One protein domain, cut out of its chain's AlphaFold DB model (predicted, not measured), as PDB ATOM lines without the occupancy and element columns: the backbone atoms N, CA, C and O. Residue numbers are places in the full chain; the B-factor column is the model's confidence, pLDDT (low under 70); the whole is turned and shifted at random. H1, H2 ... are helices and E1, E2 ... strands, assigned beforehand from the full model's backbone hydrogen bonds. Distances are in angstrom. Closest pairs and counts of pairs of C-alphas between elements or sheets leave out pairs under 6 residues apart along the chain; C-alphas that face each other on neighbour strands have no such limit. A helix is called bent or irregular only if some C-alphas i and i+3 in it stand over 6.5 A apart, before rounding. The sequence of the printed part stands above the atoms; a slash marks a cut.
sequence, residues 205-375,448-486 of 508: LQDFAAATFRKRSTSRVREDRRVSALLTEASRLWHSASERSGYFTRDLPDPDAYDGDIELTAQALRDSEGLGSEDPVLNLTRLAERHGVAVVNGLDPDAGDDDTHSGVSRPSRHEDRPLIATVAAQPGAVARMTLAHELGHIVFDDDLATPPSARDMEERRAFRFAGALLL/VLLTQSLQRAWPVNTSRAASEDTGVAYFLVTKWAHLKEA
ATOM      1  N   LEU A 205     -40.692 -17.842  32.518       85.88
ATOM      2  CA  LEU A 205     -39.243 -17.551  32.476       85.88
ATOM      3  C   LEU A 205     -38.395 -18.791  32.179       85.88
ATOM      4  O   LEU A 205     -37.474 -18.738  31.367       85.88
ATOM      5  N   GLN A 206     -38.753 -19.920  32.783       82.81
ATOM      6  CA  GLN A 206     -38.148 -21.206  32.486       82.81
ATOM      7  C   GLN A 206     -38.289 -21.554  31.005       82.81
ATOM      8  O   GLN A 206     -37.378 -22.189  30.492       82.81
ATOM      9  N   ASP A 207     -39.350 -21.099  30.303       84.94
ATOM     10  CA  ASP A 207     -39.643 -21.387  28.882       84.94
ATOM     11  C   ASP A 207     -38.505 -21.019  27.924       84.94
ATOM     12  O   ASP A 207     -38.411 -21.602  26.842       84.94
ATOM     13  N   PHE A 208     -37.580 -20.174  28.374       80.81
ATOM     14  CA  PHE A 208     -36.394 -19.757  27.636       80.81
ATOM     15  C   PHE A 208     -35.133 -20.591  27.907       80.81
ATOM     16  O   PHE A 208     -34.187 -20.494  27.124       80.81
ATOM     17  N   ALA A 209     -35.099 -21.410  28.961       74.38
ATOM     18  CA  ALA A 209     -34.006 -22.353  29.182       74.38
ATOM     19  C   ALA A 209     -34.028 -23.459  28.114       74.38
ATOM     20  O   ALA A 209     -35.083 -23.833  27.578       74.38
ATOM     21  N   ALA A 210     -32.856 -23.998  27.794       77.44
ATOM     22  CA  ALA A 210     -32.739 -25.130  26.894       77.44
ATOM     23  C   ALA A 210     -33.173 -26.421  27.595       77.44
ATOM     24  O   ALA A 210     -32.734 -26.709  28.705       77.44
ATOM     25  N   ALA A 211     -33.995 -27.226  26.924       77.88
ATOM     26  CA  ALA A 211     -34.238 -28.593  27.364       77.88
ATOM     27  C   ALA A 211     -32.988 -29.465  27.147       77.88
ATOM     28  O   ALA A 211     -32.183 -29.209  26.239       77.88
ATOM     29  N   THR A 212     -32.832 -30.491  27.982       73.31
ATOM     30  CA  THR A 212     -31.766 -31.486  27.860       73.31
ATOM     31  C   THR A 212     -32.058 -32.349  26.636       73.31
ATOM     32  O   THR A 212     -32.984 -33.152  26.599       73.31
ATOM     33  N   PHE A 213     -31.300 -32.135  25.562       67.44
ATOM     34  CA  PHE A 213     -31.369 -32.977  24.374       67.44
ATOM     35  C   PHE A 213     -30.021 -33.595  24.132       67.44
ATOM     36  O   PHE A 213     -29.027 -32.887  23.970       67.44
ATOM     37  N   ARG A 214     -30.018 -34.904  23.907       55.06
ATOM     38  CA  ARG A 214     -28.862 -35.568  23.328       55.06
ATOM     39  C   ARG A 214     -28.723 -35.206  21.844       55.06
ATOM     40  O   ARG A 214     -29.054 -35.999  20.964       55.06
ATOM     41  N   LYS A 215     -28.179 -34.024  21.541       45.53
ATOM     42  CA  LYS A 215     -28.011 -33.528  20.163       45.53
ATOM     43  C   LYS A 215     -27.263 -34.516  19.262       45.53
ATOM     44  O   LYS A 215     -26.090 -34.825  19.500       45.53
ATOM     45  N   ARG A 216     -27.884 -34.911  18.143       50.62
ATOM     46  CA  ARG A 216     -27.208 -35.460  16.947       50.62
ATOM     47  C   ARG A 216     -27.959 -35.045  15.671       50.62
ATOM     48  O   ARG A 216     -29.168 -35.079  15.676       50.62
ATOM     49  N   SER A 217     -27.225 -34.756  14.585       46.94
ATOM     50  CA  SER A 217     -27.646 -34.507  13.175       46.94
ATOM     51  C   SER A 217     -28.788 -33.509  12.865       46.94
ATOM     52  O   SER A 217     -29.648 -33.204  13.673       46.94
ATOM     53  N   THR A 218     -28.815 -32.998  11.628       50.09
ATOM     54  CA  THR A 218     -29.745 -31.946  11.162       50.09
ATOM     55  C   THR A 218     -31.176 -32.419  10.880       50.09
ATOM     56  O   THR A 218     -32.105 -31.624  11.008       50.09
ATOM     57  N   SER A 219     -31.380 -33.691  10.519       47.22
ATOM     58  CA  SER A 219     -32.713 -34.282  10.299       47.22
ATOM     59  C   SER A 219     -33.585 -34.291  11.561       47.22
ATOM     60  O   SER A 219     -34.803 -34.216  11.452       47.22
ATOM     61  N   ARG A 220     -32.959 -34.292  12.743       67.81
ATOM     62  CA  ARG A 220     -33.606 -34.398  14.058       67.81
ATOM     63  C   ARG A 220     -34.075 -33.065  14.635       67.81
ATOM     64  O   ARG A 220     -34.866 -33.042  15.558       67.81
ATOM     65  N   VAL A 221     -33.716 -31.933  14.023       76.31
ATOM     66  CA  VAL A 221     -34.085 -30.595  14.534       76.31
ATOM     67  C   VAL A 221     -35.603 -30.395  14.650       76.31
ATOM     68  O   VAL A 221     -36.057 -29.589  15.459       76.31
ATOM     69  N   ARG A 222     -36.410 -31.075  13.822       81.19
ATOM     70  CA  ARG A 222     -37.877 -31.022  13.940       81.19
ATOM     71  C   ARG A 222     -38.381 -31.843  15.124       81.19
ATOM     72  O   ARG A 222     -39.209 -31.333  15.867       81.19
ATOM     73  N   GLU A 223     -37.848 -33.045  15.306       82.62
ATOM     74  CA  GLU A 223     -38.146 -33.910  16.452       82.62
ATOM     75  C   GLU A 223     -37.738 -33.217  17.760       82.62
ATOM     76  O   GLU A 223     -38.566 -33.089  18.654       82.62
ATOM     77  N   ASP A 224     -36.537 -32.629  17.830       84.62
ATOM     78  CA  ASP A 224     -36.071 -31.852  18.990       84.62
ATOM     79  C   ASP A 224     -37.056 -30.720  19.338       84.62
ATOM     80  O   ASP A 224     -37.401 -30.500  20.499       84.62
ATOM     81  N   ARG A 225     -37.546 -29.991  18.323       89.44
ATOM     82  CA  ARG A 225     -38.528 -28.912  18.517       89.44
ATOM     83  C   ARG A 225     -39.868 -29.434  19.012       89.44
ATOM     84  O   ARG A 225     -40.449 -28.801  19.890       89.44
ATOM     85  N   ARG A 226     -40.343 -30.562  18.478       92.38
ATOM     86  CA  ARG A 226     -41.575 -31.206  18.939       92.38
ATOM     87  C   ARG A 226     -41.449 -31.631  20.392       92.38
ATOM     88  O   ARG A 226     -42.265 -31.208  21.204       92.38
ATOM     89  N   VAL A 227     -40.398 -32.372  20.741       91.88
ATOM     90  CA  VAL A 227     -40.149 -32.813  22.120       91.88
ATOM     91  C   VAL A 227     -40.015 -31.607  23.058       91.88
ATOM     92  O   VAL A 227     -40.615 -31.602  24.129       91.88
ATOM     93  N   SER A 228     -39.322 -30.539  22.644       92.25
ATOM     94  CA  SER A 228     -39.209 -29.301  23.435       92.25
ATOM     95  C   SER A 228     -40.561 -28.625  23.658       92.25
ATOM     96  O   SER A 228     -40.832 -28.122  24.750       92.25
ATOM     97  N   ALA A 229     -41.402 -28.580  22.624       94.62
ATOM     98  CA  ALA A 229     -42.729 -27.996  22.714       94.62
ATOM     99  C   ALA A 229     -43.629 -28.847  23.622       94.62
ATOM    100  O   ALA A 229     -44.229 -28.308  24.546       94.62
ATOM    101  N   LEU A 230     -43.641 -30.172  23.450       96.44
ATOM    102  CA  LEU A 230     -44.375 -31.100  24.315       96.44
ATOM    103  C   LEU A 230     -43.926 -30.995  25.778       96.44
ATOM    104  O   LEU A 230     -44.773 -30.916  26.663       96.44
ATOM    105  N   LEU A 231     -42.617 -30.903  26.039       95.88
ATOM    106  CA  LEU A 231     -42.084 -30.704  27.388       95.88
ATOM    107  C   LEU A 231     -42.573 -29.387  28.000       95.88
ATOM    108  O   LEU A 231     -42.914 -29.348  29.181       95.88
ATOM    109  N   THR A 232     -42.633 -28.316  27.207       96.12
ATOM    110  CA  THR A 232     -43.144 -27.009  27.655       96.12
ATOM    111  C   THR A 232     -44.615 -27.113  28.070       96.12
ATOM    112  O   THR A 232     -45.003 -26.630  29.135       96.12
ATOM    113  N   GLU A 233     -45.434 -27.791  27.263       97.81
ATOM    114  CA  GLU A 233     -46.849 -28.028  27.562       97.81
ATOM    115  C   GLU A 233     -47.033 -28.921  28.805       97.81
ATOM    116  O   GLU A 233     -47.834 -28.591  29.680       97.81
ATOM    117  N   ALA A 234     -46.260 -30.006  28.929       97.94
ATOM    118  CA  ALA A 234     -46.290 -30.903  30.086       97.94
ATOM    119  C   ALA A 234     -45.848 -30.194  31.375       97.94
ATOM    120  O   ALA A 234     -46.503 -30.322  32.409       97.94
ATOM    121  N   SER A 235     -44.786 -29.388  31.308       96.94
ATOM    122  CA  SER A 235     -44.287 -28.608  32.448       96.94
ATOM    123  C   SER A 235     -45.314 -27.575  32.909       96.94
ATOM    124  O   SER A 235     -45.512 -27.391  34.106       96.94
ATOM    125  N   ARG A 236     -46.024 -26.927  31.973       96.69
ATOM    126  CA  ARG A 236     -47.101 -25.988  32.312       96.69
ATOM    127  C   ARG A 236     -48.293 -26.689  32.964       96.69
ATOM    128  O   ARG A 236     -48.836 -26.174  33.945       96.69
ATOM    129  N   LEU A 237     -48.687 -27.851  32.435       98.00
ATOM    130  CA  LEU A 237     -49.733 -28.685  33.030       98.00
ATOM    131  C   LEU A 237     -49.367 -29.061  34.466       98.00
ATOM    132  O   LEU A 237     -50.179 -28.876  35.370       98.00
ATOM    133  N   TRP A 238     -48.145 -29.560  34.665       97.88
ATOM    134  CA  TRP A 238     -47.646 -29.972  35.970       97.88
ATOM    135  C   TRP A 238     -47.615 -28.814  36.960       97.88
ATOM    136  O   TRP A 238     -48.198 -28.934  38.033       97.88
ATOM    137  N   HIS A 239     -47.018 -27.684  36.584       96.56
ATOM    138  CA  HIS A 239     -46.944 -26.505  37.442       96.56
ATOM    139  C   HIS A 239     -48.339 -26.083  37.923       96.56
ATOM    140  O   HIS A 239     -48.588 -26.022  39.125       96.56
ATOM    141  N   SER A 240     -49.291 -25.949  36.992       96.81
ATOM    142  CA  SER A 240     -50.677 -25.577  37.307       96.81
ATOM    143  C   SER A 240     -51.376 -26.616  38.195       96.81
ATOM    144  O   SER A 240     -52.063 -26.262  39.153       96.81
ATOM    145  N   ALA A 241     -51.205 -27.910  37.901       97.75
ATOM    146  CA  ALA A 241     -51.791 -28.997  38.687       97.75
ATOM    147  C   ALA A 241     -51.224 -29.034  40.111       97.75
ATOM    148  O   ALA A 241     -51.960 -29.216  41.081       97.75
ATOM    149  N   SER A 242     -49.915 -28.858  40.240       97.25
ATOM    150  CA  SER A 242     -49.188 -28.922  41.498       97.25
ATOM    151  C   SER A 242     -49.507 -27.723  42.396       97.25
ATOM    152  O   SER A 242     -49.807 -27.914  43.574       97.25
ATOM    153  N   GLU A 243     -49.552 -26.505  41.847       95.88
ATOM    154  CA  GLU A 243     -49.988 -25.311  42.583       95.88
ATOM    155  C   GLU A 243     -51.436 -25.434  43.067       95.88
ATOM    156  O   GLU A 243     -51.708 -25.297  44.261       95.88
ATOM    157  N   ARG A 244     -52.373 -25.752  42.165       97.00
ATOM    158  CA  ARG A 244     -53.805 -25.838  42.498       97.00
ATOM    159  C   ARG A 244     -54.122 -26.966  43.475       97.00
ATOM    160  O   ARG A 244     -55.027 -26.833  44.296       97.00
ATOM    161  N   SER A 245     -53.408 -28.085  43.386       96.19
ATOM    162  CA  SER A 245     -53.593 -29.202  44.315       96.19
ATOM    163  C   SER A 245     -52.969 -28.941  45.690       96.19
ATOM    164  O   SER A 245     -53.335 -29.619  46.655       96.19
ATOM    165  N   GLY A 246     -52.077 -27.953  45.810       93.75
ATOM    166  CA  GLY A 246     -51.302 -27.697  47.022       93.75
ATOM    167  C   GLY A 246     -50.191 -28.723  47.244       93.75
ATOM    168  O   GLY A 246     -49.791 -28.944  48.386       93.75
ATOM    169  N   TYR A 247     -49.723 -29.384  46.182       91.25
ATOM    170  CA  TYR A 247     -48.535 -30.226  46.257       91.25
ATOM    171  C   TYR A 247     -47.286 -29.342  46.419       91.25
ATOM    172  O   TYR A 247     -47.261 -28.181  45.989       91.25
ATOM    173  N   PHE A 248     -46.250 -29.860  47.073       87.56
ATOM    174  CA  PHE A 248     -45.060 -29.082  47.424       87.56
ATOM    175  C   PHE A 248     -44.145 -28.859  46.211       87.56
ATOM    176  O   PHE A 248     -44.296 -29.486  45.161       87.56
ATOM    177  N   THR A 249     -43.266 -27.869  46.330       92.81
ATOM    178  CA  THR A 249     -42.195 -27.578  45.369       92.81
ATOM    179  C   THR A 249     -41.077 -28.607  45.498       92.81
ATOM    180  O   THR A 249     -41.086 -29.403  46.431       92.81
ATOM    181  N   ARG A 250     -40.104 -28.601  44.587       93.62
ATOM    182  CA  ARG A 250     -38.959 -29.509  44.669       93.62
ATOM    183  C   ARG A 250     -38.258 -29.416  46.026       93.62
ATOM    184  O   ARG A 250     -38.048 -28.317  46.536       93.62
ATOM    185  N   ASP A 251     -37.873 -30.569  46.549       95.56
ATOM    186  CA  ASP A 251     -37.065 -30.717  47.760       95.56
ATOM    187  C   ASP A 251     -35.898 -31.643  47.421       95.56
ATOM    188  O   ASP A 251     -35.955 -32.846  47.643       95.56
ATOM    189  N   LEU A 252     -34.897 -31.107  46.727       96.06
ATOM    190  CA  LEU A 252     -33.729 -31.848  46.251       96.06
ATOM    191  C   LEU A 252     -32.481 -31.328  46.968       96.06
ATOM    192  O   LEU A 252     -32.449 -30.142  47.310       96.06
ATOM    193  N   PRO A 253     -31.450 -32.168  47.181       96.00
ATOM    194  CA  PRO A 253     -30.213 -31.706  47.793       96.00
ATOM    195  C   PRO A 253     -29.579 -30.604  46.944       96.00
ATOM    196  O   PRO A 253     -29.504 -30.720  45.721       96.00
ATOM    197  N   ASP A 254     -29.114 -29.556  47.616       94.75
ATOM    198  CA  ASP A 254     -28.308 -28.502  47.013       94.75
ATOM    199  C   ASP A 254     -26.863 -29.006  46.852       94.75
ATOM    200  O   ASP A 254     -26.216 -29.285  47.868       94.75
ATOM    201  N   PRO A 255     -26.339 -29.147  45.620       95.12
ATOM    202  CA  PRO A 255     -24.964 -29.586  45.400       95.12
ATOM    203  C   PRO A 255     -23.917 -28.709  46.086       95.12
ATOM    204  O   PRO A 255     -22.870 -29.220  46.488       95.12
ATOM    205  N   ASP A 256     -24.181 -27.409  46.249       94.31
ATOM    206  CA  ASP A 256     -23.232 -26.478  46.865       94.31
ATOM    207  C   ASP A 256     -23.030 -26.776  48.359       94.31
ATOM    208  O   ASP A 256     -21.956 -26.522  48.904       94.31
ATOM    209  N   ALA A 257     -24.010 -27.409  49.016       96.38
ATOM    210  CA  ALA A 257     -23.873 -27.889  50.393       96.38
ATOM    211  C   ALA A 257     -22.870 -29.055  50.534       96.38
ATOM    212  O   ALA A 257     -22.485 -29.399  51.653       96.38
ATOM    213  N   TYR A 258     -22.446 -29.644  49.413       96.25
ATOM    214  CA  TYR A 258     -21.522 -30.775  49.333       96.25
ATOM    215  C   TYR A 258     -20.303 -30.462  48.454       96.25
ATOM    216  O   TYR A 258     -19.727 -31.372  47.864       96.25
ATOM    217  N   ASP A 259     -19.925 -29.185  48.317       95.19
ATOM    218  CA  ASP A 259     -18.814 -28.724  47.465       95.19
ATOM    219  C   ASP A 259     -18.933 -29.179  45.990       95.19
ATOM    220  O   ASP A 259     -17.940 -29.357  45.279       95.19
ATOM    221  N   GLY A 260     -20.165 -29.401  45.515       93.88
ATOM    222  CA  GLY A 260     -20.451 -29.944  44.188       93.88
ATOM    223  C   GLY A 260     -20.090 -31.425  44.016       93.88
ATOM    224  O   GLY A 260     -20.064 -31.912  42.880       93.88
ATOM    225  N   ASP A 261     -19.802 -32.150  45.103       97.50
ATOM    226  CA  ASP A 261     -19.466 -33.569  45.064       97.50
ATOM    227  C   ASP A 261     -20.685 -34.415  44.678       97.50
ATOM    228  O   ASP A 261     -21.747 -34.390  45.306       97.50
ATOM    229  N   ILE A 262     -20.518 -35.187  43.606       97.88
ATOM    230  CA  ILE A 262     -21.593 -35.962  42.989       97.88
ATOM    231  C   ILE A 262     -22.020 -37.139  43.869       97.88
ATOM    232  O   ILE A 262     -23.212 -37.432  43.951       97.88
ATOM    233  N   GLU A 263     -21.061 -37.816  44.500       97.56
ATOM    234  CA  GLU A 263     -21.320 -38.993  45.331       97.56
ATOM    235  C   GLU A 263     -22.014 -38.574  46.624       97.56
ATOM    236  O   GLU A 263     -23.029 -39.165  46.987       97.56
ATOM    237  N   LEU A 264     -21.535 -37.506  47.269       97.75
ATOM    238  CA  LEU A 264     -22.153 -36.966  48.481       97.75
ATOM    239  C   LEU A 264     -23.553 -36.410  48.207       97.75
ATOM    240  O   LEU A 264     -24.466 -36.679  48.979       97.75
ATOM    241  N   THR A 265     -23.759 -35.710  47.088       98.25
ATOM    242  CA  THR A 265     -25.093 -35.207  46.708       98.25
ATOM    243  C   THR A 265     -26.065 -36.358  46.422       98.25
ATOM    244  O   THR A 265     -27.223 -36.325  46.844       98.25
ATOM    245  N   ALA A 266     -25.613 -37.410  45.727       98.06
ATOM    246  CA  ALA A 266     -26.422 -38.605  45.501       98.06
ATOM    247  C   ALA A 266     -26.728 -39.340  46.814       98.06
ATOM    248  O   ALA A 266     -27.863 -39.771  47.019       98.06
ATOM    249  N   GLN A 267     -25.748 -39.446  47.714       97.75
ATOM    250  CA  GLN A 267     -25.934 -40.044  49.031       97.75
ATOM    251  C   GLN A 267     -26.908 -39.225  49.884       97.75
ATOM    252  O   GLN A 267     -27.790 -39.812  50.494       97.75
ATOM    253  N   ALA A 268     -26.853 -37.894  49.841       97.94
ATOM    254  CA  ALA A 268     -27.799 -37.033  50.546       97.94
ATOM    255  C   ALA A 268     -29.251 -37.262  50.098       97.94
ATOM    256  O   ALA A 268     -30.156 -37.340  50.931       97.94
ATOM    257  N   LEU A 269     -29.482 -37.433  48.790       98.00
ATOM    258  CA  LEU A 269     -30.804 -37.804  48.279       98.00
ATOM    259  C   LEU A 269     -31.235 -39.186  48.794       98.00
ATOM    260  O   LEU A 269     -32.375 -39.366  49.218       98.00
ATOM    261  N   ARG A 270     -30.323 -40.164  48.810       97.94
ATOM    262  CA  ARG A 270     -30.591 -41.508  49.348       97.94
ATOM    263  C   ARG A 270     -30.910 -41.478  50.846       97.94
ATOM    264  O   ARG A 270     -31.869 -42.120  51.270       97.94
ATOM    265  N   ASP A 271     -30.173 -40.688  51.618       97.06
ATOM    266  CA  ASP A 271     -30.360 -40.519  53.060       97.06
ATOM    267  C   ASP A 271     -31.712 -39.871  53.374       97.06
ATOM    268  O   ASP A 271     -32.410 -40.308  54.290       97.06
ATOM    269  N   SER A 272     -32.130 -38.881  52.576       96.44
ATOM    270  CA  SER A 272     -33.449 -38.245  52.715       96.44
ATOM    271  C   SER A 272     -34.618 -39.214  52.479       96.44
ATOM    272  O   SER A 272     -35.711 -39.019  53.011       96.44
ATOM    273  N   GLU A 273     -34.362 -40.310  51.763       96.00
ATOM    274  CA  GLU A 273     -35.294 -41.412  51.507       96.00
ATOM    275  C   GLU A 273     -35.152 -42.575  52.503       96.00
ATOM    276  O   GLU A 273     -35.852 -43.585  52.398       96.00
ATOM    277  N   GLY A 274     -34.251 -42.452  53.483       96.50
ATOM    278  CA  GLY A 274     -33.972 -43.493  54.469       96.50
ATOM    279  C   GLY A 274     -33.316 -44.744  53.878       96.50
ATOM    280  O   GLY A 274     -33.455 -45.824  54.452       96.50
ATOM    281  N   LEU A 275     -32.637 -44.620  52.733       97.06
ATOM    282  CA  LEU A 275     -31.899 -45.714  52.104       97.06
ATOM    283  C   LEU A 275     -30.502 -45.819  52.721       97.06
ATOM    284  O   LEU A 275     -29.743 -44.853  52.711       97.06
ATOM    285  N   GLY A 276     -30.129 -47.005  53.201       92.62
ATOM    286  CA  GLY A 276     -28.763 -47.289  53.634       92.62
ATOM    287  C   GLY A 276     -27.756 -47.201  52.483       92.62
ATOM    288  O   GLY A 276     -28.120 -47.157  51.303       92.62
ATOM    289  N   SER A 277     -26.459 -47.225  52.799       92.19
ATOM    290  CA  SER A 277     -25.392 -47.068  51.795       92.19
ATOM    291  C   SER A 277     -25.332 -48.200  50.756       92.19
ATOM    292  O   SER A 277     -24.787 -48.022  49.671       92.19
ATOM    293  N   GLU A 278     -25.966 -49.344  51.027       96.00
ATOM    294  CA  GLU A 278     -26.056 -50.483  50.105       96.00
ATOM    295  C   GLU A 278     -27.458 -50.682  49.504       96.00
ATOM    296  O   GLU A 278     -27.639 -51.524  48.625       96.00
ATOM    297  N   ASP A 279     -28.470 -49.952  49.978       97.19
ATOM    298  CA  ASP A 279     -29.858 -50.301  49.675       97.19
ATOM    299  C   ASP A 279     -30.237 -49.958  48.222       97.19
ATOM    300  O   ASP A 279     -29.966 -48.852  47.735       97.19
ATOM    301  N   PRO A 280     -30.903 -50.862  47.486       97.25
ATOM    302  CA  PRO A 280     -31.383 -50.543  46.151       97.25
ATOM    303  C   PRO A 280     -32.553 -49.553  46.216       97.25
ATOM    304  O   PRO A 280     -33.459 -49.674  47.041       97.25
ATOM    305  N   VAL A 281     -32.600 -48.613  45.268       97.94
ATOM    306  CA  VAL A 281     -33.789 -47.771  45.068       97.94
ATOM    307  C   VAL A 281     -34.917 -48.657  44.534       97.94
ATOM    308  O   VAL A 281     -34.891 -49.067  43.376       97.94
ATOM    309  N   LEU A 282     -35.928 -48.977  45.341       95.12
ATOM    310  CA  LEU A 282     -36.988 -49.903  44.911       95.12
ATOM    311  C   LEU A 282     -37.866 -49.330  43.792       95.12
ATOM    312  O   LEU A 282     -38.280 -50.063  42.897       95.12
ATOM    313  N   ASN A 283     -38.134 -48.023  43.824       97.31
ATOM    314  CA  ASN A 283     -38.915 -47.328  42.805       97.31
ATOM    315  C   ASN A 283     -38.388 -45.899  42.619       97.31
ATOM    316  O   ASN A 283     -38.615 -45.043  43.476       97.31
ATOM    317  N   LEU A 284     -37.672 -45.656  41.522       97.94
ATOM    318  CA  LEU A 284     -37.040 -44.363  41.253       97.94
ATOM    319  C   LEU A 284     -38.072 -43.284  40.909       97.94
ATOM    320  O   LEU A 284     -37.948 -42.145  41.347       97.94
ATOM    321  N   THR A 285     -39.103 -43.645  40.154       97.81
ATOM    322  CA  THR A 285     -40.197 -42.748  39.773       97.81
ATOM    323  C   THR A 285     -40.861 -42.180  41.021       97.81
ATOM    324  O   THR A 285     -41.053 -40.975  41.136       97.81
ATOM    325  N   ARG A 286     -41.151 -43.039  42.003       97.31
ATOM    326  CA  ARG A 286     -41.746 -42.625  43.274       97.31
ATOM    327  C   ARG A 286     -40.816 -41.737  44.090       97.31
ATOM    328  O   ARG A 286     -41.308 -40.806  44.715       97.31
ATOM    329  N   LEU A 287     -39.521 -42.051  44.099       97.88
ATOM    330  CA  LEU A 287     -38.502 -41.225  44.743       97.88
ATOM    331  C   LEU A 287     -38.542 -39.810  44.154       97.88
ATOM    332  O   LEU A 287     -38.793 -38.858  44.881       97.88
ATOM    333  N   ALA A 288     -38.441 -39.671  42.831       98.12
ATOM    334  CA  ALA A 288     -38.519 -38.366  42.171       98.12
ATOM    335  C   ALA A 288     -39.823 -37.607  42.513       98.12
ATOM    336  O   ALA A 288     -39.784 -36.438  42.896       98.12
ATOM    337  N   GLU A 289     -40.973 -38.289  42.471       97.81
ATOM    338  CA  GLU A 289     -42.283 -37.707  42.804       97.81
ATOM    339  C   GLU A 289     -42.396 -37.231  44.266       97.81
ATOM    340  O   GLU A 289     -43.043 -36.216  44.550       97.81
ATOM    341  N   ARG A 290     -41.775 -37.942  45.217       96.88
ATOM    342  CA  ARG A 290     -41.711 -37.530  46.632       96.88
ATOM    343  C   ARG A 290     -40.782 -36.348  46.876       96.88
ATOM    344  O   ARG A 290     -40.927 -35.696  47.899       96.88
ATOM    345  N   HIS A 291     -39.902 -36.040  45.936       97.19
ATOM    346  CA  HIS A 291     -39.064 -34.845  45.968       97.19
ATOM    347  C   HIS A 291     -39.629 -33.707  45.106       97.19
ATOM    348  O   HIS A 291     -38.911 -32.770  44.763       97.19
ATOM    349  N   GLY A 292     -40.917 -33.767  44.746       96.00
ATOM    350  CA  GLY A 292     -41.609 -32.702  44.015       96.00
ATOM    351  C   GLY A 292     -41.321 -32.668  42.509       96.00
ATOM    352  O   GLY A 292     -41.680 -31.695  41.844       96.00
ATOM    353  N   VAL A 293     -40.697 -33.715  41.958       97.81
ATOM    354  CA  VAL A 293     -40.389 -33.833  40.527       97.81
ATOM    355  C   VAL A 293     -41.453 -34.687  39.841       97.81
ATOM    356  O   VAL A 293     -41.590 -35.876  40.131       97.81
ATOM    357  N   ALA A 294     -42.213 -34.112  38.908       97.88
ATOM    358  CA  ALA A 294     -43.159 -34.901  38.122       97.88
ATOM    359  C   ALA A 294     -42.444 -35.768  37.087       97.88
ATOM    360  O   ALA A 294     -41.451 -35.358  36.487       97.88
ATOM    361  N   VAL A 295     -43.004 -36.951  36.842       97.81
ATOM    362  CA  VAL A 295     -42.510 -37.891  35.836       97.81
ATOM    363  C   VAL A 295     -43.595 -38.141  34.792       97.81
ATOM    364  O   VAL A 295     -44.739 -38.438  35.140       97.81
ATOM    365  N   VAL A 296     -43.234 -38.046  33.512       96.81
ATOM    366  CA  VAL A 296     -44.085 -38.452  32.384       96.81
ATOM    367  C   VAL A 296     -43.387 -39.552  31.592       96.81
ATOM    368  O   VAL A 296     -42.289 -39.358  31.077       96.81
ATOM    369  N   ASN A 297     -44.042 -40.702  31.455       92.94
ATOM    370  CA  ASN A 297     -43.554 -41.786  30.608       92.94
ATOM    371  C   ASN A 297     -44.221 -41.691  29.233       92.94
ATOM    372  O   ASN A 297     -45.444 -41.800  29.142       92.94
ATOM    373  N   GLY A 298     -43.429 -41.524  28.174       91.44
ATOM    374  CA  GLY A 298     -43.958 -41.337  26.822       91.44
ATOM    375  C   GLY A 298     -44.494 -39.921  26.615       91.44
ATOM    376  O   GLY A 298     -45.698 -39.714  26.450       91.44
ATOM    377  N   LEU A 299     -43.597 -38.935  26.673       94.50
ATOM    378  CA  LEU A 299     -43.919 -37.531  26.426       94.50
ATOM    379  C   LEU A 299     -44.485 -37.312  25.021       94.50
ATOM    380  O   LEU A 299     -45.402 -36.508  24.862       94.50
ATOM    381  N   ASP A 300     -43.952 -38.011  24.021       93.00
ATOM    382  CA  ASP A 300     -44.443 -37.952  22.653       93.00
ATOM    383  C   ASP A 300     -45.280 -39.204  22.338       93.00
ATOM    384  O   ASP A 300     -44.733 -40.300  22.235       93.00
ATOM    385  N   PRO A 301     -46.612 -39.075  22.181       88.56
ATOM    386  CA  PRO A 301     -47.474 -40.209  21.853       88.56
ATOM    387  C   PRO A 301     -47.215 -40.815  20.468       88.56
ATOM    388  O   PRO A 301     -47.640 -41.943  20.229       88.56
ATOM    389  N   ASP A 302     -46.562 -40.065  19.575       87.00
ATOM    390  CA  ASP A 302     -46.253 -40.485  18.206       87.00
ATOM    391  C   ASP A 302     -44.782 -40.920  18.052       87.00
ATOM    392  O   ASP A 302     -44.347 -41.235  16.941       87.00
ATOM    393  N   ALA A 303     -44.014 -40.940  19.151       82.12
ATOM    394  CA  ALA A 303     -42.645 -41.441  19.176       82.12
ATOM    395  C   ALA A 303     -42.571 -42.915  18.764       82.12
ATOM    396  O   ALA A 303     -43.378 -43.742  19.201       82.12
ATOM    397  N   GLY A 304     -41.571 -43.257  17.951       68.56
ATOM    398  CA  GLY A 304     -41.286 -44.641  17.592       68.56
ATOM    399  C   GLY A 304     -40.446 -45.360  18.653       68.56
ATOM    400  O   GLY A 304     -39.800 -44.742  19.495       68.56
ATOM    401  N   ASP A 305     -40.380 -46.690  18.558       58.19
ATOM    402  CA  ASP A 305     -39.543 -47.522  19.444       58.19
ATOM    403  C   ASP A 305     -38.023 -47.290  19.257       58.19
ATOM    404  O   ASP A 305     -37.224 -47.689  20.102       58.19
ATOM    405  N   ASP A 306     -37.608 -46.650  18.154       54.03
ATOM    406  CA  ASP A 306     -36.208 -46.308  17.829       54.03
ATOM    407  C   ASP A 306     -35.856 -44.847  18.186       54.03
ATOM    408  O   ASP A 306     -34.863 -44.281  17.709       54.03
ATOM    409  N   ASP A 307     -36.687 -44.195  19.006       50.78
ATOM    410  CA  ASP A 307     -36.532 -42.773  19.276       50.78
ATOM    411  C   ASP A 307     -35.207 -42.465  19.983       50.78
ATOM    412  O   ASP A 307     -34.843 -42.979  21.044       50.78
ATOM    413  N   THR A 308     -34.448 -41.581  19.335       50.81
ATOM    414  CA  THR A 308     -33.062 -41.245  19.683       50.81
ATOM    415  C   THR A 308     -32.961 -40.454  21.000       50.81
ATOM    416  O   THR A 308     -31.882 -40.399  21.604       50.81
ATOM    417  N   HIS A 309     -34.070 -39.867  21.460       55.03
ATOM    418  CA  HIS A 309     -34.180 -39.182  22.744       55.03
ATOM    419  C   HIS A 309     -34.685 -40.150  23.801       55.03
ATOM    420  O   HIS A 309     -35.850 -40.532  23.806       55.03
ATOM    421  N   SER A 310     -33.805 -40.551  24.716       80.06
ATOM    422  CA  SER A 310     -34.227 -41.454  25.778       80.06
ATOM    423  C   SER A 310     -35.019 -40.719  26.860       80.06
ATOM    424  O   SER A 310     -36.081 -41.183  27.269       80.06
ATOM    425  N   GLY A 311     -34.513 -39.568  27.298       89.06
ATOM    426  CA  GLY A 311     -35.092 -38.732  28.341       89.06
ATOM    427  C   GLY A 311     -35.016 -37.266  27.955       89.06
ATOM    428  O   GLY A 311     -34.314 -36.909  27.005       89.06
ATOM    429  N   VAL A 312     -35.802 -36.456  28.651       92.81
ATOM    430  CA  VAL A 312     -35.784 -35.005  28.528       92.81
ATOM    431  C   VAL A 312     -36.218 -34.380  29.851       92.81
ATOM    432  O   VAL A 312     -37.123 -34.859  30.537       92.81
ATOM    433  N   SER A 313     -35.585 -33.273  30.189       93.56
ATOM    434  CA  SER A 313     -35.930 -32.400  31.295       93.56
ATOM    435  C   SER A 313     -35.596 -30.963  30.924       93.56
ATOM    436  O   SER A 313     -35.060 -30.673  29.846       93.56
ATOM    437  N   ARG A 314     -35.949 -30.030  31.806       93.00
ATOM    438  CA  ARG A 314     -35.468 -28.666  31.667       93.00
ATOM    439  C   ARG A 314     -35.051 -28.054  32.998       93.00
ATOM    440  O   ARG A 314     -35.890 -27.465  33.681       93.00
ATOM    441  N   PRO A 315     -33.755 -28.137  33.318       90.62
ATOM    442  CA  PRO A 315     -33.193 -27.463  34.471       90.62
ATOM    443  C   PRO A 315     -33.321 -25.949  34.318       90.62
ATOM    444  O   PRO A 315     -32.951 -25.369  33.291       90.62
ATOM    445  N   SER A 316     -33.889 -25.311  35.335       89.62
ATOM    446  CA  SER A 316     -34.005 -23.863  35.407       89.62
ATOM    447  C   SER A 316     -34.094 -23.418  36.856       89.62
ATOM    448  O   SER A 316     -34.893 -23.961  37.617       89.62
ATOM    449  N   ARG A 317     -33.370 -22.354  37.215       88.38
ATOM    450  CA  ARG A 317     -33.462 -21.753  38.558       88.38
ATOM    451  C   ARG A 317     -34.827 -21.108  38.820       88.38
ATOM    452  O   ARG A 317     -35.153 -20.765  39.952       88.38
ATOM    453  N   HIS A 318     -35.598 -20.880  37.756       89.19
ATOM    454  CA  HIS A 318     -36.930 -20.281  37.787       89.19
ATOM    455  C   HIS A 318     -38.058 -21.325  37.829       89.19
ATOM    456  O   HIS A 318     -39.223 -20.939  37.837       89.19
ATOM    457  N   GLU A 319     -37.739 -22.624  37.829       90.75
ATOM    458  CA  GLU A 319     -38.720 -23.704  37.961       90.75
ATOM    459  C   GLU A 319     -38.555 -24.399  39.318       90.75
ATOM    460  O   GLU A 319     -37.572 -25.089  39.587       90.75
ATOM    461  N   ASP A 320     -39.547 -24.226  40.185       93.69
ATOM    462  CA  ASP A 320     -39.637 -24.874  41.494       93.69
ATOM    463  C   ASP A 320     -40.473 -26.163  41.451       93.69
ATOM    464  O   ASP A 320     -40.538 -26.895  42.439       93.69
ATOM    465  N   ARG A 321     -41.094 -26.468  40.306       95.81
ATOM    466  CA  ARG A 321     -41.912 -27.660  40.060       95.81
ATOM    467  C   ARG A 321     -41.402 -28.360  38.799       95.81
ATOM    468  O   ARG A 321     -42.056 -28.328  37.757       95.81
ATOM    469  N   PRO A 322     -40.211 -28.976  38.861       96.25
ATOM    470  CA  PRO A 322     -39.587 -29.589  37.702       96.25
ATOM    471  C   PRO A 322     -40.369 -30.816  37.229       96.25
ATOM    472  O   PRO A 322     -41.067 -31.489  37.995       96.25
ATOM    473  N   LEU A 323     -40.206 -31.115  35.944       97.00
ATOM    474  CA  LEU A 323     -40.727 -32.308  35.299       97.00
ATOM    475  C   LEU A 323     -39.601 -32.975  34.510       97.00
ATOM    476  O   LEU A 323     -38.872 -32.312  33.769       97.00
ATOM    477  N   ILE A 324     -39.488 -34.289  34.664       97.00
ATOM    478  CA  ILE A 324     -38.632 -35.152  33.851       97.00
ATOM    479  C   ILE A 324     -39.517 -36.109  33.054       97.00
ATOM    480  O   ILE A 324     -40.602 -36.493  33.499       97.00
ATOM    481  N   ALA A 325     -39.082 -36.502  31.865       95.62
ATOM    482  CA  ALA A 325     -39.859 -37.409  31.039       95.62
ATOM    483  C   ALA A 325     -38.987 -38.373  30.242       95.62
ATOM    484  O   ALA A 325     -37.877 -38.032  29.836       95.62
ATOM    485  N   THR A 326     -39.524 -39.559  29.952       93.62
ATOM    486  CA  THR A 326     -39.044 -40.360  28.819       93.62
ATOM    487  C   THR A 326     -39.806 -39.932  27.572       93.62
ATOM    488  O   THR A 326     -41.021 -39.730  27.627       93.62
ATOM    489  N   VAL A 327     -39.125 -39.776  26.434       91.00
ATOM    490  CA  VAL A 327     -39.806 -39.345  25.197       91.00
ATOM    491  C   VAL A 327     -40.737 -40.439  24.684       91.00
ATOM    492  O   VAL A 327     -41.901 -40.163  24.410       91.00
ATOM    493  N   ALA A 328     -40.248 -41.679  24.673       88.25
ATOM    494  CA  ALA A 328     -40.988 -42.881  24.306       88.25
ATOM    495  C   ALA A 328     -41.076 -43.872  25.481       88.25
ATOM    496  O   ALA A 328     -40.458 -43.683  26.537       88.25
ATOM    497  N   ALA A 329     -41.834 -44.955  25.290       83.62
ATOM    498  CA  ALA A 329     -41.827 -46.087  26.208       83.62
ATOM    499  C   ALA A 329     -40.462 -46.797  26.179       83.62
ATOM    500  O   ALA A 329     -39.851 -46.959  25.126       83.62
ATOM    501  N   GLN A 330     -39.973 -47.225  27.344       85.31
ATOM    502  CA  GLN A 330     -38.664 -47.864  27.483       85.31
ATOM    503  C   GLN A 330     -38.719 -49.057  28.436       85.31
ATOM    504  O   GLN A 330     -39.505 -49.043  29.387       85.31
ATOM    505  N   PRO A 331     -37.838 -50.060  28.255       89.25
ATOM    506  CA  PRO A 331     -37.657 -51.119  29.242       89.25
ATOM    507  C   PRO A 331     -37.311 -50.539  30.621       89.25
ATOM    508  O   PRO A 331     -36.537 -49.585  30.708       89.25
ATOM    509  N   GLY A 332     -37.813 -51.142  31.704       92.44
ATOM    510  CA  GLY A 332     -37.726 -50.558  33.052       92.44
ATOM    511  C   GLY A 332     -36.302 -50.215  33.501       92.44
ATOM    512  O   GLY A 332     -36.062 -49.139  34.041       92.44
ATOM    513  N   ALA A 333     -35.324 -51.074  33.194       93.19
ATOM    514  CA  ALA A 333     -33.915 -50.824  33.514       93.19
ATOM    515  C   ALA A 333     -33.318 -49.614  32.770       93.19
ATOM    516  O   ALA A 333     -32.442 -48.932  33.300       93.19
ATOM    517  N   VAL A 334     -33.768 -49.375  31.533       91.69
ATOM    518  CA  VAL A 334     -33.343 -48.233  30.712       91.69
ATOM    519  C   VAL A 334     -34.026 -46.971  31.223       91.69
ATOM    520  O   VAL A 334     -33.334 -46.008  31.538       91.69
ATOM    521  N   ALA A 335     -35.347 -47.031  31.421       93.06
ATOM    522  CA  ALA A 335     -36.141 -45.928  31.948       93.06
ATOM    523  C   ALA A 335     -35.593 -45.420  33.288       93.06
ATOM    524  O   ALA A 335     -35.435 -44.219  33.465       93.06
ATOM    525  N   ARG A 336     -35.212 -46.316  34.212       96.12
ATOM    526  CA  ARG A 336     -34.620 -45.926  35.504       96.12
ATOM    527  C   ARG A 336     -33.320 -45.140  35.340       96.12
ATOM    528  O   ARG A 336     -33.180 -44.065  35.910       96.12
ATOM    529  N   MET A 337     -32.381 -45.629  34.529       95.00
ATOM    530  CA  MET A 337     -31.138 -44.892  34.266       95.00
ATOM    531  C   MET A 337     -31.402 -43.544  33.589       95.00
ATOM    532  O   MET A 337     -30.752 -42.558  33.921       95.00
ATOM    533  N   THR A 338     -32.355 -43.498  32.661       94.50
ATOM    534  CA  THR A 338     -32.757 -42.273  31.971       94.50
ATOM    535  C   THR A 338     -33.364 -41.254  32.930       94.50
ATOM    536  O   THR A 338     -32.904 -40.120  32.965       94.50
ATOM    537  N   LEU A 339     -34.332 -41.645  33.757       96.94
ATOM    538  CA  LEU A 339     -34.952 -40.748  34.734       96.94
ATOM    539  C   LEU A 339     -33.940 -40.253  35.775       96.94
ATOM    540  O   LEU A 339     -33.958 -39.077  36.123       96.94
ATOM    541  N   ALA A 340     -33.025 -41.108  36.241       97.75
ATOM    542  CA  ALA A 340     -31.985 -40.697  37.184       97.75
ATOM    543  C   ALA A 340     -30.980 -39.724  36.548       97.75
ATOM    544  O   ALA A 340     -30.482 -38.826  37.221       97.75
ATOM    545  N   HIS A 341     -30.699 -39.882  35.253       96.12
ATOM    546  CA  HIS A 341     -29.871 -38.951  34.492       96.12
ATOM    547  C   HIS A 341     -30.548 -37.583  34.362       96.12
ATOM    548  O   HIS A 341     -29.941 -36.573  34.706       96.12
ATOM    549  N   GLU A 342     -31.825 -37.547  33.970       96.38
ATOM    550  CA  GLU A 342     -32.591 -36.296  33.926       96.38
ATOM    551  C   GLU A 342     -32.719 -35.642  35.308       96.38
ATOM    552  O   GLU A 342     -32.613 -34.425  35.434       96.38
ATOM    553  N   LEU A 343     -32.880 -36.436  36.370       97.56
ATOM    554  CA  LEU A 343     -32.867 -35.921  37.737       97.56
ATOM    555  C   LEU A 343     -31.513 -35.287  38.089       97.56
ATOM    556  O   LEU A 343     -31.485 -34.243  38.729       97.56
ATOM    557  N   GLY A 344     -30.402 -35.864  37.624       96.75
ATOM    558  CA  GLY A 344     -29.072 -35.270  37.769       96.75
ATOM    559  C   GLY A 344     -28.962 -33.894  37.116       96.75
ATOM    560  O   GLY A 344     -28.399 -32.985  37.717       96.75
ATOM    561  N   HIS A 345     -29.558 -33.708  35.938       95.31
ATOM    562  CA  HIS A 345     -29.650 -32.390  35.310       95.31
ATOM    563  C   HIS A 345     -30.457 -31.399  36.165       95.31
ATOM    564  O   HIS A 345     -30.007 -30.279  36.383       95.31
ATOM    565  N   ILE A 346     -31.605 -31.810  36.717       95.94
ATOM    566  CA  ILE A 346     -32.413 -30.960  37.616       95.94
ATOM    567  C   ILE A 346     -31.666 -30.589  38.909       95.94
ATOM    568  O   ILE A 346     -31.890 -29.510  39.454       95.94
ATOM    569  N   VAL A 347     -30.815 -31.480  39.422       96.56
ATOM    570  CA  VAL A 347     -30.052 -31.256  40.659       96.56
ATOM    571  C   VAL A 347     -28.870 -30.312  40.434       96.56
ATOM    572  O   VAL A 347     -28.631 -29.447  41.266       96.56
ATOM    573  N   PHE A 348     -28.126 -30.472  39.336       94.50
ATOM    574  CA  PHE A 348     -26.813 -29.835  39.169       94.50
ATOM    575  C   PHE A 348     -26.749 -28.660  38.192       94.50
ATOM    576  O   PHE A 348     -25.737 -27.948  38.182       94.50
ATOM    577  N   ASP A 349     -27.742 -28.498  37.323       91.06
ATOM    578  CA  ASP A 349     -27.703 -27.488  36.273       91.06
ATOM    579  C   ASP A 349     -28.731 -26.383  36.540       91.06
ATOM    580  O   ASP A 349     -29.916 -26.643  36.739       91.06
ATOM    581  N   ASP A 350     -28.285 -25.132  36.456       81.19
ATOM    582  CA  ASP A 350     -29.147 -23.955  36.535       81.19
ATOM    583  C   ASP A 350     -29.193 -23.248  35.179       81.19
ATOM    584  O   ASP A 350     -28.198 -22.689  34.723       81.19
ATOM    585  N   ASP A 351     -30.372 -23.232  34.551       76.38
ATOM    586  CA  ASP A 351     -30.649 -22.534  33.287       76.38
ATOM    587  C   ASP A 351     -29.648 -22.843  32.160       76.38
ATOM    588  O   ASP A 351     -28.822 -22.013  31.764       76.38
ATOM    589  N   LEU A 352     -29.770 -24.025  31.561       75.62
ATOM    590  CA  LEU A 352     -28.947 -24.389  30.410       75.62
ATOM    591  C   LEU A 352     -29.159 -23.402  29.247       75.62
ATOM    592  O   LEU A 352     -30.264 -23.251  28.723       75.62
ATOM    593  N   ALA A 353     -28.082 -22.751  28.798       73.06
ATOM    594  CA  ALA A 353     -28.132 -21.814  27.671       73.06
ATOM    595  C   ALA A 353     -28.311 -22.530  26.322       73.06
ATOM    596  O   ALA A 353     -28.928 -22.012  25.390       73.06
ATOM    597  N   THR A 354     -27.757 -23.735  26.200       73.88
ATOM    598  CA  THR A 354     -27.905 -24.590  25.022       73.88
ATOM    599  C   THR A 354     -28.059 -26.040  25.450       73.88
ATOM    600  O   THR A 354     -27.447 -26.413  26.448       73.88
ATOM    601  N   PRO A 355     -28.778 -26.879  24.676       74.38
ATOM    602  CA  PRO A 355     -28.858 -28.298  24.992       74.38
ATOM    603  C   PRO A 355     -27.452 -28.910  25.016       74.38
ATOM    604  O   PRO A 355     -26.721 -28.688  24.028       74.38
ATOM    605  N   PRO A 356     -27.092 -29.621  26.096       71.00
ATOM    606  CA  PRO A 356     -25.753 -30.136  26.298       71.00
ATOM    607  C   PRO A 356     -25.441 -31.253  25.298       71.00
ATOM    608  O   PRO A 356     -26.301 -31.945  24.754       71.00
ATOM    609  N   SER A 357     -24.169 -31.371  24.957       72.81
ATOM    610  CA  SER A 357     -23.629 -32.412  24.100       72.81
ATOM    611  C   SER A 357     -23.078 -33.545  24.957       72.81
ATOM    612  O   SER A 357     -22.531 -33.316  26.026       72.81
ATOM    613  N   ALA A 358     -23.077 -34.777  24.443       66.88
ATOM    614  CA  ALA A 358     -22.566 -35.939  25.183       66.88
ATOM    615  C   ALA A 358     -21.090 -35.831  25.639       66.88
ATOM    616  O   ALA A 358     -20.597 -36.707  26.352       66.88
ATOM    617  N   ARG A 359     -20.334 -34.833  25.161       70.75
ATOM    618  CA  ARG A 359     -18.950 -34.580  25.587       70.75
ATOM    619  C   ARG A 359     -18.848 -33.552  26.708       70.75
ATOM    620  O   ARG A 359     -17.765 -33.481  27.296       70.75
ATOM    621  N   ASP A 360     -19.922 -32.825  26.974       82.94
ATOM    622  CA  ASP A 360     -19.979 -31.714  27.913       82.94
ATOM    623  C   ASP A 360     -19.914 -32.242  29.353       82.94
ATOM    624  O   ASP A 360     -20.095 -33.440  29.614       82.94
ATOM    625  N   MET A 361     -19.533 -31.372  30.284       87.31
ATOM    626  CA  MET A 361     -19.286 -31.777  31.669       87.31
ATOM    627  C   MET A 361     -20.594 -32.091  32.394       87.31
ATOM    628  O   MET A 361     -20.641 -33.046  33.164       87.31
ATOM    629  N   GLU A 362     -21.643 -31.343  32.076       89.94
ATOM    630  CA  GLU A 362     -23.016 -31.443  32.559       89.94
ATOM    631  C   GLU A 362     -23.574 -32.849  32.315       89.94
ATOM    632  O   GLU A 362     -23.997 -33.532  33.242       89.94
ATOM    633  N   GLU A 363     -23.441 -33.356  31.089       89.62
ATOM    634  CA  GLU A 363     -23.890 -34.700  30.700       89.62
ATOM    635  C   GLU A 363     -23.132 -35.806  31.435       89.62
ATOM    636  O   GLU A 363     -23.720 -36.780  31.914       89.62
ATOM    637  N   ARG A 364     -21.806 -35.663  31.573       91.31
ATOM    638  CA  ARG A 364     -21.011 -36.630  32.345       91.31
ATOM    639  C   ARG A 364     -21.401 -36.599  33.817       91.31
ATOM    640  O   ARG A 364     -21.511 -37.662  34.419       91.31
ATOM    641  N   ARG A 365     -21.612 -35.411  34.383       94.75
ATOM    642  CA  ARG A 365     -22.035 -35.209  35.770       94.75
ATOM    643  C   ARG A 365     -23.404 -35.835  36.029       94.75
ATOM    644  O   ARG A 365     -23.517 -36.620  36.964       94.75
ATOM    645  N   ALA A 366     -24.380 -35.611  35.153       94.75
ATOM    646  CA  ALA A 366     -25.703 -36.229  35.231       94.75
ATOM    647  C   ALA A 366     -25.641 -37.768  35.159       94.75
ATOM    648  O   ALA A 366     -26.261 -38.458  35.967       94.75
ATOM    649  N   PHE A 367     -24.832 -38.340  34.254       94.62
ATOM    650  CA  PHE A 367     -24.611 -39.795  34.217       94.62
ATOM    651  C   PHE A 367     -23.941 -40.340  35.483       94.62
ATOM    652  O   PHE A 367     -24.313 -41.421  35.946       94.62
ATOM    653  N   ARG A 368     -22.960 -39.618  36.036       96.69
ATOM    654  CA  ARG A 368     -22.303 -40.001  37.293       96.69
ATOM    655  C   ARG A 368     -23.268 -39.970  38.464       96.69
ATOM    656  O   ARG A 368     -23.328 -40.946  39.199       96.69
ATOM    657  N   PHE A 369     -24.065 -38.910  38.578       98.25
ATOM    658  CA  PHE A 369     -25.103 -38.800  39.596       98.25
ATOM    659  C   PHE A 369     -26.107 -39.950  39.495       98.25
ATOM    660  O   PHE A 369     -26.382 -40.612  40.491       98.25
ATOM    661  N   ALA A 370     -26.589 -40.261  38.287       98.00
ATOM    662  CA  ALA A 370     -27.490 -41.390  38.068       98.00
ATOM    663  C   ALA A 370     -26.875 -42.725  38.519       98.00
ATOM    664  O   ALA A 370     -27.546 -43.545  39.150       98.00
ATOM    665  N   GLY A 371     -25.590 -42.930  38.209       97.75
ATOM    666  CA  GLY A 371     -24.815 -44.080  38.663       97.75
ATOM    667  C   GLY A 371     -24.689 -44.134  40.183       97.75
ATOM    668  O   GLY A 371     -24.977 -45.171  40.761       97.75
ATOM    669  N   ALA A 372     -24.319 -43.036  40.835       98.19
ATOM    670  CA  ALA A 372     -24.181 -42.955  42.288       98.19
ATOM    671  C   ALA A 372     -25.514 -43.177  43.026       98.19
ATOM    672  O   ALA A 372     -25.575 -43.941  43.986       98.19
ATOM    673  N   LEU A 373     -26.604 -42.584  42.529       98.56
ATOM    674  CA  LEU A 373     -27.941 -42.705  43.112       98.56
ATOM    675  C   LEU A 373     -28.472 -44.145  43.052       98.56
ATOM    676  O   LEU A 373     -28.991 -44.666  44.043       98.56
ATOM    677  N   LEU A 374     -28.363 -44.785  41.882       98.44
ATOM    678  CA  LEU A 374     -28.925 -46.118  41.636       98.44
ATOM    679  C   LEU A 374     -27.983 -47.263  42.018       98.44
ATOM    680  O   LEU A 374     -28.459 -48.360  42.299       98.44
ATOM    681  N   LEU A 375     -26.673 -47.029  41.988       98.31
ATOM    682  CA  LEU A 375     -25.611 -48.007  42.216       98.31
ATOM    683  C   LEU A 375     -24.553 -47.408  43.168       98.31
ATOM    684  O   LEU A 375     -23.450 -47.045  42.721       98.31
ATOM    685  N   VAL A 448     -47.648 -41.488  39.115       96.31
ATOM    686  CA  VAL A 448     -49.019 -41.202  39.568       96.31
ATOM    687  C   VAL A 448     -49.198 -39.765  40.038       96.31
ATOM    688  O   VAL A 448     -50.339 -39.329  40.186       96.31
ATOM    689  N   LEU A 449     -48.111 -39.034  40.306       96.69
ATOM    690  CA  LEU A 449     -48.165 -37.712  40.918       96.69
ATOM    691  C   LEU A 449     -48.945 -36.725  40.052       96.69
ATOM    692  O   LEU A 449     -49.830 -36.029  40.553       96.69
ATOM    693  N   LEU A 450     -48.667 -36.707  38.746       97.38
ATOM    694  CA  LEU A 450     -49.387 -35.857  37.804       97.38
ATOM    695  C   LEU A 450     -50.886 -36.187  37.811       97.38
ATOM    696  O   LEU A 450     -51.714 -35.289  37.939       97.38
ATOM    697  N   THR A 451     -51.245 -37.473  37.755       96.88
ATOM    698  CA  THR A 451     -52.639 -37.940  37.789       96.88
ATOM    699  C   THR A 451     -53.356 -37.519  39.071       96.88
ATOM    700  O   THR A 451     -54.457 -36.976  39.009       96.88
ATOM    701  N   GLN A 452     -52.732 -37.738  40.231       96.69
ATOM    702  CA  GLN A 452     -53.293 -37.383  41.536       96.69
ATOM    703  C   GLN A 452     -53.463 -35.868  41.681       96.69
ATOM    704  O   GLN A 452     -54.504 -35.399  42.145       96.69
ATOM    705  N   SER A 453     -52.472 -35.100  41.230       97.62
ATOM    706  CA  SER A 453     -52.502 -33.637  41.282       97.62
ATOM    707  C   SER A 453     -53.570 -33.072  40.351       97.62
ATOM    708  O   SER A 453     -54.339 -32.210  40.764       97.62
ATOM    709  N   LEU A 454     -53.706 -33.618  39.137       97.81
ATOM    710  CA  LEU A 454     -54.770 -33.253  38.199       97.81
ATOM    711  C   LEU A 454     -56.158 -33.546  38.773       97.81
ATOM    712  O   LEU A 454     -57.025 -32.681  38.727       97.81
ATOM    713  N   GLN A 455     -56.376 -34.736  39.340       96.56
ATOM    714  CA  GLN A 455     -57.661 -35.110  39.942       96.56
ATOM    715  C   GLN A 455     -58.021 -34.233  41.144       96.56
ATOM    716  O   GLN A 455     -59.195 -33.946  41.368       96.56
ATOM    717  N   ARG A 456     -57.025 -33.782  41.910       97.19
ATOM    718  CA  ARG A 456     -57.234 -32.871  43.037       97.19
ATOM    719  C   ARG A 456     -57.481 -31.429  42.588       97.19
ATOM    720  O   ARG A 456     -58.344 -30.769  43.153       97.19
ATOM    721  N   ALA A 457     -56.750 -30.955  41.581       97.38
ATOM    722  CA  ALA A 457     -56.889 -29.609  41.030       97.38
ATOM    723  C   ALA A 457     -58.183 -29.435  40.213       97.38
ATOM    724  O   ALA A 457     -58.839 -28.399  40.310       97.38
ATOM    725  N   TRP A 458     -58.577 -30.459  39.451       97.44
ATOM    726  CA  TRP A 458     -59.781 -30.488  38.619       97.44
ATOM    727  C   TRP A 458     -60.558 -31.804  38.830       97.44
ATOM    728  O   TRP A 458     -60.419 -32.751  38.051       97.44
ATOM    729  N   PRO A 459     -61.405 -31.891  39.871       95.25
ATOM    730  CA  PRO A 459     -62.073 -33.142  40.256       95.25
ATOM    731  C   PRO A 459     -63.200 -33.580  39.313       95.25
ATOM    732  O   PRO A 459     -63.576 -34.750  39.299       95.25
ATOM    733  N   VAL A 460     -63.751 -32.662  38.515       93.06
ATOM    734  CA  VAL A 460     -64.840 -32.941  37.571       93.06
ATOM    735  C   VAL A 460     -64.315 -32.795  36.151       93.06
ATOM    736  O   VAL A 460     -63.734 -31.769  35.813       93.06
ATOM    737  N   ASN A 461     -64.548 -33.810  35.311       92.38
ATOM    738  CA  ASN A 461     -64.066 -33.847  33.926       92.38
ATOM    739  C   ASN A 461     -62.571 -33.499  33.818       92.38
ATOM    740  O   ASN A 461     -62.190 -32.696  32.968       92.38
ATOM    741  N   THR A 462     -61.743 -34.099  34.682       95.31
ATOM    742  CA  THR A 462     -60.339 -33.731  34.933       95.31
ATOM    743  C   THR A 462     -59.561 -33.348  33.679       95.31
ATOM    744  O   THR A 462     -59.075 -32.224  33.598       95.31
ATOM    745  N   SER A 463     -59.499 -34.220  32.665       95.88
ATOM    746  CA  SER A 463     -58.747 -33.929  31.436       95.88
ATOM    747  C   SER A 463     -59.268 -32.706  30.680       95.88
ATOM    748  O   SER A 463     -58.485 -31.923  30.152       95.88
ATOM    749  N   ARG A 464     -60.594 -32.529  30.616       95.81
ATOM    750  CA  ARG A 464     -61.220 -31.410  29.900       95.81
ATOM    751  C   ARG A 464     -61.045 -30.101  30.651       95.81
ATOM    752  O   ARG A 464     -60.644 -29.119  30.045       95.81
ATOM    753  N   ALA A 465     -61.301 -30.110  31.954       97.00
ATOM    754  CA  ALA A 465     -61.151 -28.931  32.795       97.00
ATOM    755  C   ALA A 465     -59.687 -28.464  32.850       97.00
ATOM    756  O   ALA A 465     -59.422 -27.281  32.663       97.00
ATOM    757  N   ALA A 466     -58.734 -29.390  32.999       97.81
ATOM    758  CA  ALA A 466     -57.312 -29.068  32.938       97.81
ATOM    759  C   ALA A 466     -56.897 -28.552  31.551       97.81
ATOM    760  O   ALA A 466     -56.118 -27.608  31.461       97.81
ATOM    761  N   SER A 467     -57.431 -29.126  30.467       97.75
ATOM    762  CA  SER A 467     -57.174 -28.654  29.100       97.75
ATOM    763  C   SER A 467     -57.671 -27.224  28.884       97.75
ATOM    764  O   SER A 467     -56.918 -26.379  28.404       97.75
ATOM    765  N   GLU A 468     -58.909 -26.930  29.282       96.62
ATOM    766  CA  GLU A 468     -59.497 -25.596  29.142       96.62
ATOM    767  C   GLU A 468     -58.786 -24.559  30.021       96.62
ATOM    768  O   GLU A 468     -58.555 -23.447  29.555       96.62
ATOM    769  N   ASP A 469     -58.368 -24.920  31.236       96.69
ATOM    770  CA  ASP A 469     -57.684 -23.995  32.150       96.69
ATOM    771  C   ASP A 469     -56.219 -23.732  31.761       96.69
ATOM    772  O   ASP A 469     -55.764 -22.594  31.759       96.69
ATOM    773  N   THR A 470     -55.468 -24.775  31.395       96.88
ATOM    774  CA  THR A 470     -54.019 -24.665  31.125       96.88
ATOM    775  C   THR A 470     -53.683 -24.418  29.655       96.88
ATOM    776  O   THR A 470     -52.518 -24.214  29.296       96.88
ATOM    777  N   GLY A 471     -54.674 -24.522  28.769       96.69
ATOM    778  CA  GLY A 471     -54.484 -24.465  27.326       96.69
ATOM    779  C   GLY A 471     -53.770 -25.681  26.735       96.69
ATOM    780  O   GLY A 471     -53.479 -25.667  25.548       96.69
ATOM    781  N   VAL A 472     -53.454 -26.724  27.509       97.75
ATOM    782  CA  VAL A 472     -52.837 -27.959  26.989       97.75
ATOM    783  C   VAL A 472     -53.884 -28.793  26.249       97.75
ATOM    784  O   VAL A 472     -55.038 -28.860  26.667       97.75
ATOM    785  N   ALA A 473     -53.510 -29.449  25.150       96.56
ATOM    786  CA  ALA A 473     -54.436 -30.272  24.371       96.56
ATOM    787  C   ALA A 473     -55.039 -31.420  25.209       96.56
ATOM    788  O   ALA A 473     -54.312 -32.161  25.871       96.56
ATOM    789  N   TYR A 474     -56.361 -31.612  25.133       96.00
ATOM    790  CA  TYR A 474     -57.101 -32.634  25.897       96.00
ATOM    791  C   TYR A 474     -56.501 -34.043  25.777       96.00
ATOM    792  O   TYR A 474     -56.391 -34.776  26.765       96.00
ATOM    793  N   PHE A 475     -56.109 -34.417  24.557       95.06
ATOM    794  CA  PHE A 475     -55.499 -35.713  24.283       95.06
ATOM    795  C   PHE A 475     -54.177 -35.889  25.044       95.06
ATOM    796  O   PHE A 475     -53.996 -36.909  25.704       95.06
ATOM    797  N   LEU A 476     -53.304 -34.873  25.042       96.81
ATOM    798  CA  LEU A 476     -52.020 -34.906  25.753       96.81
ATOM    799  C   LEU A 476     -52.215 -35.005  27.269       96.81
ATOM    800  O   LEU A 476     -51.603 -35.866  27.898       96.81
ATOM    801  N   VAL A 477     -53.133 -34.215  27.846       97.44
ATOM    802  CA  VAL A 477     -53.475 -34.303  29.281       97.44
ATOM    803  C   VAL A 477     -53.874 -35.732  29.653       97.44
ATOM    804  O   VAL A 477     -53.402 -36.282  30.646       97.44
ATOM    805  N   THR A 478     -54.725 -36.354  28.837       95.19
ATOM    806  CA  THR A 478     -55.228 -37.707  29.098       95.19
ATOM    807  C   THR A 478     -54.127 -38.760  28.981       95.19
ATOM    808  O   THR A 478     -54.043 -39.643  29.836       95.19
ATOM    809  N   LYS A 479     -53.259 -38.654  27.963       94.75
ATOM    810  CA  LYS A 479     -52.143 -39.587  27.751       94.75
ATOM    811  C   LYS A 479     -51.092 -39.491  28.851       94.75
ATOM    812  O   LYS A 479     -50.796 -40.514  29.464       94.75
ATOM    813  N   TRP A 480     -50.592 -38.291  29.150       96.50
ATOM    814  CA  TRP A 480     -49.536 -38.091  30.153       96.50
ATOM    815  C   TRP A 480     -49.982 -38.439  31.572       96.50
ATOM    816  O   TRP A 480     -49.185 -38.924  32.367       96.50
ATOM    817  N   ALA A 481     -51.260 -38.235  31.889       94.38
ATOM    818  CA  ALA A 481     -51.819 -38.593  33.189       94.38
ATOM    819  C   ALA A 481     -52.333 -40.042  33.263       94.38
ATOM    820  O   ALA A 481     -52.909 -40.425  34.283       94.38
ATOM    821  N   HIS A 482     -52.196 -40.829  32.188       91.62
ATOM    822  CA  HIS A 482     -52.745 -42.185  32.065       91.62
ATOM    823  C   HIS A 482     -54.223 -42.288  32.503       91.62
ATOM    824  O   HIS A 482     -54.657 -43.284  33.090       91.62
ATOM    825  N   LEU A 483     -55.006 -41.237  32.241       88.00
ATOM    826  CA  LEU A 483     -56.423 -41.187  32.579       88.00
ATOM    827  C   LEU A 483     -57.223 -41.983  31.544       88.00
ATOM    828  O   LEU A 483     -56.882 -42.027  30.362       88.00
ATOM    829  N   LYS A 484     -58.316 -42.617  31.979       78.50
ATOM    830  CA  LYS A 484     -59.239 -43.270  31.044       78.50
ATOM    831  C   LYS A 484     -59.883 -42.197  30.169       78.50
ATOM    832  O   LYS A 484     -60.474 -41.256  30.696       78.50
ATOM    833  N   GLU A 485     -59.784 -42.353  28.852       61.06
ATOM    834  CA  GLU A 485     -60.519 -41.510  27.913       61.06
ATOM    835  C   GLU A 485     -62.019 -41.649  28.205       61.06
ATOM    836  O   GLU A 485     -62.566 -42.756  28.219       61.06
ATOM    837  N   ALA A 486     -62.700 -40.528  28.458       57.53
ATOM    838  CA  ALA A 486     -64.145 -40.516  28.302       57.53
ATOM    839  C   ALA A 486     -64.436 -40.802  26.819       57.53
ATOM    840  O   ALA A 486     -63.744 -40.231  25.966       57.53
TER     841      ALA A 486
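What this domain is: This is residues 205 to 375 and 448 to 486 of the 508 residues of the protein "HTH cro/C1-type domain-containing protein" of Actinomyces gaoshouyii (UniProt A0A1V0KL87). A small three-strand sheet forms the core, with the long helix H2 slanting over one face and H5 and H6 covering the other. Beyond H6, away from the sheet, come H7 and then H4 with the short H3, while H8, H9 and H10 cluster past the E1 edge of the sheet against H2. The printed part has 210 residues, with ten named helices and three named strands in the order H1 H2 H3 H4 H5 E1 E2 E3 H6 H7 H8 H9 H10; the sheet runs E1 E3 E2 and is mixed, and the class is mostly helix. The whole is compact, with a radius of gyration of the C-alphas of 16.5 A and spans of 47 by 43 by 33 A.

Where its parts are: H1, residues 205 to 208, begins at C-alpha 205 (-39.243, -17.551, 32.476); it is neither bent nor irregular, but only just: C-alphas 205 and 208 are 6.0 A apart. H2, residues 218 to 245, is 40.9 A long and irregular, with C-alphas 219 and 222 7.1 A apart. H3 is residues 255 to 258, H4 residues 262 to 272, 15.5 A long, and H5 residues 284 to 290. E1 is residues 294 to 297, E2 residues 311 to 313 and E3 residues 323 to 326. H6, residues 332 to 348, is 24.2 A long and begins at C-alpha 332 (-37.726, -50.558, 33.052). H7, residues 361 to 374, is 19.9 A long. After the cut come H8, residues 449 to 457, H9, residues 462 to 470, and H10, residues 474 to 480, which ends at C-alpha 480 (-49.536, -38.091, 30.153).

How they stand to each other: In the sheet, E1 and E3 are parallel, with N 324 and O 294 at 2.9 A. E2 and E3 form a hairpin and are antiparallel, with N 312 and O 325 at 2.9 A. H2 is on the sheet at a height of 8.8 A, over E3 and E2 and only just not over E1, on which 2 of its C-alphas fall; it runs slantwise to the strands, at 43 degrees to E3 on the local plane. On the opposite face, H6 has a height of 8.0 A, over E2 and only just over E3, on which 3 of its C-alphas fall. H5 is on the same face as H6, over E1, and touches H6, the closest C-alphas being those of Leu 284 and Arg 336, 6.4 A. H6 and H7 touch at a steep tilt of 56 degrees, opposite ways; C-alphas 344 and 366 are the closest, 4.3 A. H7 touches H4, with C-alphas 266 and 373 closest at 5.0 A, and H3 touches H4 only at the corner, with C-alphas 255 and 265 closest at 5.8 A. With residues 238 to 245 alone H2 touches H8, closest at C-alphas 245 and 457, 4.7 A. H9 touches H10, closest at C-alphas 467 and 474, 5.1 A, at a steep tilt of 69 degrees, only just short of about perpendicular. H8 and H10 only graze the sheet. H1 is close to H2 but not clearly touching, with C-alphas 207 and 232 closest at 6.7 A. In H4, H5, H7, H8, H9 and H10 every O i to N i+4 pair is within hydrogen-bond range, against 22 of 24 in H2 and 12 of 13 in H6; H1 and H3 are too short for such a pair.

The domain as a whole: The C-alphas of Asp 259 and Ala 486, the two farthest apart, are 50.6 A apart. Residues 376 to 447 are not printed, and C-alphas 375 and 448 are 24.5 A apart across the cut. The links H4 to H5, E1 to E2 and H6 to H7 are long. Mean pLDDT of the printed part is 90.0; residues 213 to 220, 304 to 309, 358, and 485 to 486 are under 70.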